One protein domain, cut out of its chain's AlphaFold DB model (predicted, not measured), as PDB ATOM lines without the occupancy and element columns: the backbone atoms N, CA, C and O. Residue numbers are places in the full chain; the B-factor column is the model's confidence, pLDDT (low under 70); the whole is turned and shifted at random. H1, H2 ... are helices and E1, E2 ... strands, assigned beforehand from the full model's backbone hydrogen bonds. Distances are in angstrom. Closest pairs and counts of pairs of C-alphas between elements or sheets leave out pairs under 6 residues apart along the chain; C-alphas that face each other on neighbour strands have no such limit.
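AT A GLANCE: This is residues 17 to 67 of the 70 residues of an uncharacterized protein of Lachnospiraceae bacterium TWA4 (UniProt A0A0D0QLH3). There is little regular structure here: a small hairpin of antiparallel strands, E1 and E2, and a short last helix, H1, are joined by a long loop, residues 37 to 58, that folds back where residues 44 to 45 pair with 52 to 53. The printed part has 51 residues, 19 of them in E1, E2 and H1, in that order; the class is mixed. It is compact, with a radius of gyration of the C-alphas of 9.6 A, spanning 25 by 23 by 15 A.

HOW THE PARTS SIT: Look first at E1, residues 17 to 20, and E2, residues 31 to 36, antiparallel neighbours at 132 degrees; N 18 and O 33 are 2.9 A apart. From E2, look to H1, residues 59 to 67: their closest C-alphas, Ile 35 and His 59, are 7.5 A apart. E1 and H1 are only just apart, closest 8.0 A. In H1, 1 of 5 O i to N i+4 pairs and 4 of 6 O i to N i+3 pairs are within hydrogen-bond range.

IN THESE COORDINATES: Find C-alpha 17 at (-85.269, 29.471, 42.959), where E1 begins its 9.5 A. E2 runs 15.5 A; H1 runs 14.2 A to C-alpha 67 at (-79.197, 25.746, 20.924).

THE WHOLE: The farthest C-alphas, Asp 37 and Cys 49, are 26.6 A apart. The printed part has no cut; the link from E2 to H1 is long, 22 residues. Residues 62 to 67 have pLDDT under 70.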
ATOM      1  N   PHE A  17     -84.141  29.615  43.871       83.88
ATOM      2  CA  PHE A  17     -85.269  29.471  42.959       83.88
ATOM      3  C   PHE A  17     -84.873  30.206  41.684       83.88
ATOM      4  O   PHE A  17     -84.482  31.372  41.765       83.88
ATOM      5  N   GLU A  18     -84.873  29.504  40.557       86.69
ATOM      6  CA  GLU A  18     -84.586  30.084  39.249       86.69
ATOM      7  C   GLU A  18     -85.757  29.799  38.313       86.69
ATOM      8  O   GLU A  18     -86.240  28.666  38.230       86.69
ATOM      9  N   ASP A  19     -86.196  30.835  37.610       86.12
ATOM     10  CA  ASP A  19     -87.196  30.729  36.561       86.12
ATOM     11  C   ASP A  19     -86.524  30.203  35.288       86.12
ATOM     12  O   ASP A  19     -85.560  30.785  34.780       86.12
ATOM     13  N   ILE A  20     -86.995  29.059  34.794       85.00
ATOM     14  CA  ILE A  20     -86.434  28.378  33.627       85.00
ATOM     15  C   ILE A  20     -87.452  28.399  32.491       85.00
ATOM     16  O   ILE A  20     -88.636  28.102  32.674       85.00
ATOM     17  N   ASP A  21     -86.960  28.691  31.293       85.69
ATOM     18  CA  ASP A  21     -87.740  28.612  30.066       85.69
ATOM     19  C   ASP A  21     -88.142  27.159  29.783       85.69
ATOM     20  O   ASP A  21     -87.350  26.218  29.904       85.69
ATOM     21  N   CYS A  22     -89.398  26.938  29.401       85.75
ATOM     22  CA  CYS A  22     -89.874  25.585  29.166       85.75
ATOM     23  C   CYS A  22     -89.277  25.014  27.868       85.75
ATOM     24  O   CYS A  22     -89.651  25.477  26.792       85.75
ATOM     25  N   PRO A  23     -88.495  23.917  27.895       79.12
ATOM     26  CA  PRO A  23     -87.895  23.351  26.681       79.12
ATOM     27  C   PRO A  23     -88.922  22.721  25.727       79.12
ATOM     28  O   PRO A  23     -88.585  22.328  24.614       79.12
ATOM     29  N   LYS A  24     -90.176  22.557  26.171       83.12
ATOM     30  CA  LYS A  24     -91.249  21.946  25.379       83.12
ATOM     31  C   LYS A  24     -92.102  22.968  24.635       83.12
ATOM     32  O   LYS A  24     -92.495  22.707  23.503       83.12
ATOM     33  N   CYS A  25     -92.457  24.073  25.287       86.31
ATOM     34  CA  CYS A  25     -93.308  25.111  24.696       86.31
ATOM     35  C   CYS A  25     -92.578  26.431  24.442       86.31
ATOM     36  O   CYS A  25     -93.163  27.309  23.819       86.31
ATOM     37  N   HIS A  26     -91.316  26.547  24.870       81.06
ATOM     38  CA  HIS A  26     -90.500  27.762  24.802       81.06
ATOM     39  C   HIS A  26     -91.134  28.961  25.515       81.06
ATOM     40  O   HIS A  26     -90.899  30.112  25.165       81.06
ATOM     41  N   ALA A  27     -91.965  28.682  26.518       83.94
ATOM     42  CA  ALA A  27     -92.520  29.701  27.382       83.94
ATOM     43  C   ALA A  27     -91.407  30.235  28.288       83.94
ATOM     44  O   ALA A  27     -90.788  29.454  29.018       83.94
ATOM     45  N   HIS A  28     -91.146  31.539  28.202       81.81
ATOM     46  CA  HIS A  28     -90.115  32.189  29.001       81.81
ATOM     47  C   HIS A  28     -90.503  32.218  30.477       81.81
ATOM     48  O   HIS A  28     -91.650  32.539  30.788       81.81
ATOM     49  N   GLU A  29     -89.559  31.889  31.361       82.38
ATOM     50  CA  GLU A  29     -89.737  31.921  32.821       82.38
ATOM     51  C   GLU A  29     -90.980  31.132  33.285       82.38
ATOM     52  O   GLU A  29     -91.633  31.462  34.268       82.38
ATOM     53  N   ALA A  30     -91.353  30.086  32.541       85.31
ATOM     54  CA  ALA A  30     -92.616  29.379  32.747       85.31
ATOM     55  C   ALA A  30     -92.521  28.212  33.734       85.31
ATOM     56  O   ALA A  30     -93.527  27.534  33.966       85.31
ATOM     57  N   ILE A  31     -91.320  27.910  34.236       87.69
ATOM     58  CA  ILE A  31     -91.076  26.857  35.220       87.69
ATOM     59  C   ILE A  31     -90.248  27.432  36.364       87.69
ATOM     60  O   ILE A  31     -89.060  27.689  36.197       87.69
ATOM     61  N   GLU A  32     -90.856  27.559  37.541       88.75
ATOM     62  CA  GLU A  32     -90.134  27.905  38.766       88.75
ATOM     63  C   GLU A  32     -89.430  26.643  39.288       88.75
ATOM     64  O   GLU A  32     -90.062  25.741  39.851       88.75
ATOM     65  N   ALA A  33     -88.121  26.539  39.058       87.06
ATOM     66  CA  ALA A  33     -87.338  25.386  39.474       87.06
ATOM     67  C   ALA A  33     -86.479  25.717  40.695       87.06
ATOM     68  O   ALA A  33     -85.754  26.711  40.747       87.06
ATOM     69  N   VAL A  34     -86.508  24.830  41.687       88.62
ATOM     70  CA  VAL A  34     -85.601  24.929  42.833       88.62
ATOM     71  C   VAL A  34     -84.282  24.296  42.435       88.62
ATOM     72  O   VAL A  34     -84.257  23.099  42.169       88.62
ATOM     73  N   ILE A  35     -83.193  25.057  42.427       86.50
ATOM     74  CA  ILE A  35     -81.846  24.595  42.095       86.50
ATOM     75  C   ILE A  35     -80.982  24.514  43.358       86.50
ATOM     76  O   ILE A  35     -80.885  25.457  44.146       86.50
ATOM     77  N   MET A  36     -80.313  23.379  43.543       87.25
ATOM     78  CA  MET A  36     -79.277  23.162  44.556       87.25
ATOM     79  C   MET A  36     -78.102  22.454  43.903       87.25
ATOM     80  O   MET A  36     -78.277  21.449  43.218       87.25
ATOM     81  N   ASP A  37     -76.902  23.005  44.083       85.31
ATOM     82  CA  ASP A  37     -75.669  22.469  43.489       85.31
ATOM     83  C   ASP A  37     -75.753  22.279  41.956       85.31
ATOM     84  O   ASP A  37     -75.055  21.461  41.360       85.31
ATOM     85  N   GLY A  38     -76.606  23.071  41.295       80.88
ATOM     86  CA  GLY A  38     -76.840  23.018  39.852       80.88
ATOM     87  C   GLY A  38     -77.839  21.946  39.384       80.88
ATOM     88  O   GLY A  38     -77.985  21.741  38.177       80.88
ATOM     89  N   LEU A  39     -78.524  21.272  40.310       86.75
ATOM     90  CA  LEU A  39     -79.563  20.278  40.037       86.75
ATOM     91  C   LEU A  39     -80.917  20.737  40.579       86.75
ATOM     92  O   LEU A  39     -80.973  21.416  41.605       86.75
ATOM     93  N   THR A  40     -82.004  20.328  39.930       88.69
ATOM     94  CA  THR A  40     -83.353  20.552  40.454       88.69
ATOM     95  C   THR A  40     -83.576  19.747  41.737       88.69
ATOM     96  O   THR A  40     -83.230  18.569  41.805       88.69
ATOM     97  N   VAL A  41     -84.160  20.369  42.763       86.44
ATOM     98  CA  VAL A  41     -84.421  19.760  44.088       86.44
ATOM     99  C   VAL A  41     -85.895  19.410  44.302       86.44
ATOM    100  O   VAL A  41     -86.413  19.474  45.420       86.44
ATOM    101  N   GLY A  42     -86.585  19.113  43.208       86.06
ATOM    102  CA  GLY A  42     -87.973  18.691  43.192       86.06
ATOM    103  C   GLY A  42     -88.517  18.660  41.771       86.06
ATOM    104  O   GLY A  42     -87.886  19.166  40.838       86.06
ATOM    105  N   ASP A  43     -89.701  18.075  41.622       89.00
ATOM    106  CA  ASP A  43     -90.439  18.121  40.368       89.00
ATOM    107  C   ASP A  43     -90.959  19.542  40.131       89.00
ATOM    108  O   ASP A  43     -91.712  20.085  40.942       89.00
ATOM    109  N   SER A  44     -90.548  20.153  39.024       87.06
ATOM    110  CA  SER A  44     -90.975  21.502  38.632       87.06
ATOM    111  C   SER A  44     -91.888  21.391  37.419       87.06
ATOM    112  O   SER A  44     -91.575  20.665  36.478       87.06
ATOM    113  N   ILE A  45     -93.041  22.053  37.433       88.62
ATOM    114  CA  ILE A  45     -94.054  21.914  36.380       88.62
ATOM    115  C   ILE A  45     -94.180  23.241  35.644       88.62
ATOM    116  O   ILE A  45     -94.195  24.293  36.263       88.62
ATOM    117  N   CYS A  46     -94.282  23.181  34.322       89.56
ATOM    118  CA  CYS A  46     -94.581  24.335  33.496       89.56
ATOM    119  C   CYS A  46     -96.052  24.708  33.614       89.56
ATOM    120  O   CYS A  46     -96.912  23.915  33.216       89.56
ATOM    121  N   ASP A  47     -96.322  25.927  34.066       86.88
ATOM    122  CA  ASP A  47     -97.680  26.465  34.160       86.88
ATOM    123  C   ASP A  47     -98.348  26.634  32.786       86.88
ATOM    124  O   ASP A  47     -99.571  26.554  32.676       86.88
ATOM    125  N   GLU A  48     -97.565  26.799  31.714       88.25
ATOM    126  CA  GLU A  48     -98.107  27.041  30.373       88.25
ATOM    127  C   GLU A  48     -98.499  25.752  29.629       88.25
ATOM    128  O   GLU A  48     -99.570  25.675  29.025       88.25
ATOM    129  N   CYS A  49     -97.663  24.707  29.671       89.62
ATOM    130  CA  CYS A  49     -97.901  23.472  28.903       89.62
ATOM    131  C   CYS A  49     -98.026  22.189  29.739       89.62
ATOM    132  O   CYS A  49     -98.265  21.114  29.175       89.62
ATOM    133  N   GLY A  50     -97.834  22.266  31.058       88.25
ATOM    134  CA  GLY A  50     -97.863  21.109  31.959       88.25
ATOM    135  C   GLY A  50     -96.663  20.166  31.820       88.25
ATOM    136  O   GLY A  50     -96.750  18.998  32.196       88.25
ATOM    137  N   TYR A  51     -95.556  20.621  31.225       88.06
ATOM    138  CA  TYR A  51     -94.310  19.853  31.185       88.06
ATOM    139  C   TYR A  51     -93.716  19.713  32.585       88.06
ATOM    140  O   TYR A  51     -93.618  20.704  33.293       88.06
ATOM    141  N   VAL A  52     -93.298  18.507  32.968       88.44
ATOM    142  CA  VAL A  52     -92.715  18.237  34.287       88.44
ATOM    143  C   VAL A  52     -91.216  18.007  34.131       88.44
ATOM    144  O   VAL A  52     -90.804  17.094  33.413       88.44
ATOM    145  N   ILE A  53     -90.418  18.827  34.807       87.25
ATOM    146  CA  ILE A  53     -88.986  18.633  35.007       87.25
ATOM    147  C   ILE A  53     -88.815  17.786  36.268       87.25
ATOM    148  O   ILE A  53     -89.154  18.268  37.349       87.25
ATOM    149  N   PRO A  54     -88.302  16.551  36.162       88.38
ATOM    150  CA  PRO A  54     -88.090  15.712  37.329       88.38
ATOM    151  C   PRO A  54     -86.985  16.266  38.238       88.38
ATOM    152  O   PRO A  54     -86.074  16.970  37.783       88.38
ATOM    153  N   GLU A  55     -87.036  15.908  39.522       89.38
ATOM    154  CA  GLU A  55     -85.931  16.144  40.461       89.38
ATOM    155  C   GLU A  55     -84.604  15.549  39.942       89.38
ATOM    156  O   GLU A  55     -84.573  14.474  39.338       89.38
ATOM    157  N   GLY A  56     -83.491  16.241  40.197       86.25
ATOM    158  CA  GLY A  56     -82.148  15.814  39.805       86.25
ATOM    159  C   GLY A  56     -81.780  16.171  38.364       86.25
ATOM    160  O   GLY A  56     -80.741  15.731  37.870       86.25
ATOM    161  N   THR A  57     -82.599  16.976  37.691       85.56
ATOM    162  CA  THR A  57     -82.311  17.481  36.347       85.56
ATOM    163  C   THR A  57     -81.284  18.605  36.422       85.56
ATOM    164  O   THR A  57     -81.372  19.491  37.271       85.56
ATOM    165  N   ASN A  58     -80.294  18.598  35.529       84.31
ATOM    166  CA  ASN A  58     -79.291  19.656  35.488       84.31
ATOM    167  C   ASN A  58     -79.837  20.901  34.777       84.31
ATOM    168  O   ASN A  58     -80.210  20.828  33.605       84.31
ATOM    169  N   HIS A  59     -79.818  22.056  35.448       77.12
ATOM    170  CA  HIS A  59     -80.349  23.303  34.878       77.12
ATOM    171  C   HIS A  59     -79.630  23.720  33.580       77.12
ATOM    172  O   HIS A  59     -80.224  24.340  32.700       77.12
ATOM    173  N   LYS A  60     -78.348  23.358  33.424       75.69
ATOM    174  CA  LYS A  60     -77.566  23.679  32.222       75.69
ATOM    175  C   LYS A  60     -77.971  22.831  31.030       75.69
ATOM    176  O   LYS A  60     -77.830  23.285  29.904       75.69
ATOM    177  N   GLU A  61     -78.446  21.611  31.265       72.31
ATOM    178  CA  GLU A  61     -78.879  20.722  30.189       72.31
ATOM    179  C   GLU A  61     -80.156  21.249  29.533       72.31
ATOM    180  O   GLU A  61     -80.259  21.235  28.311       72.31
ATOM    181  N   LEU A  62     -81.062  21.829  30.328       67.69
ATOM    182  CA  LEU A  62     -82.291  22.462  29.842       67.69
ATOM    183  C   LEU A  62     -81.999  23.651  28.914       67.69
ATOM    184  O   LEU A  62     -82.609  23.760  27.853       67.69
ATOM    185  N   ALA A  63     -81.005  24.479  29.253       62.38
ATOM    186  CA  ALA A  63     -80.594  25.630  28.440       62.38
ATOM    187  C   ALA A  63     -79.902  25.247  27.113       62.38
ATOM    188  O   ALA A  63     -79.856  26.047  26.180       62.38
ATOM    189  N   ILE A  64     -79.347  24.032  26.995       57.16
ATOM    190  CA  ILE A  64     -78.681  23.573  25.761       57.16
ATOM    191  C   ILE A  64     -79.703  23.126  24.704       57.16
ATOM    192  O   ILE A  64     -79.413  23.207  23.508       57.16
ATOM    193  N   ILE A  65     -80.906  22.707  25.113       57.03
ATOM    194  CA  ILE A  65     -81.959  22.259  24.184       57.03
ATOM    195  C   ILE A  65     -82.356  23.397  23.225       57.03
ATOM    196  O   ILE A  65     -82.596  23.142  22.046       57.03
ATOM    197  N   GLU A  66     -82.308  24.657  23.671       50.47
ATOM    198  CA  GLU A  66     -82.566  25.826  22.816       50.47
ATOM    199  C   GLU A  66     -81.535  25.995  21.688       50.47
ATOM    200  O   GLU A  66     -81.874  26.427  20.587       50.47
ATOM    201  N   MET A  67     -80.278  25.593  21.910       52.84
ATOM    202  CA  MET A  67     -79.197  25.746  20.924       52.84
ATOM    203  C   MET A  67     -79.182  24.639  19.859       52.84
ATOM    204  O   MET A  67     -78.498  24.778  18.846       52.84
TER     205      MET A  67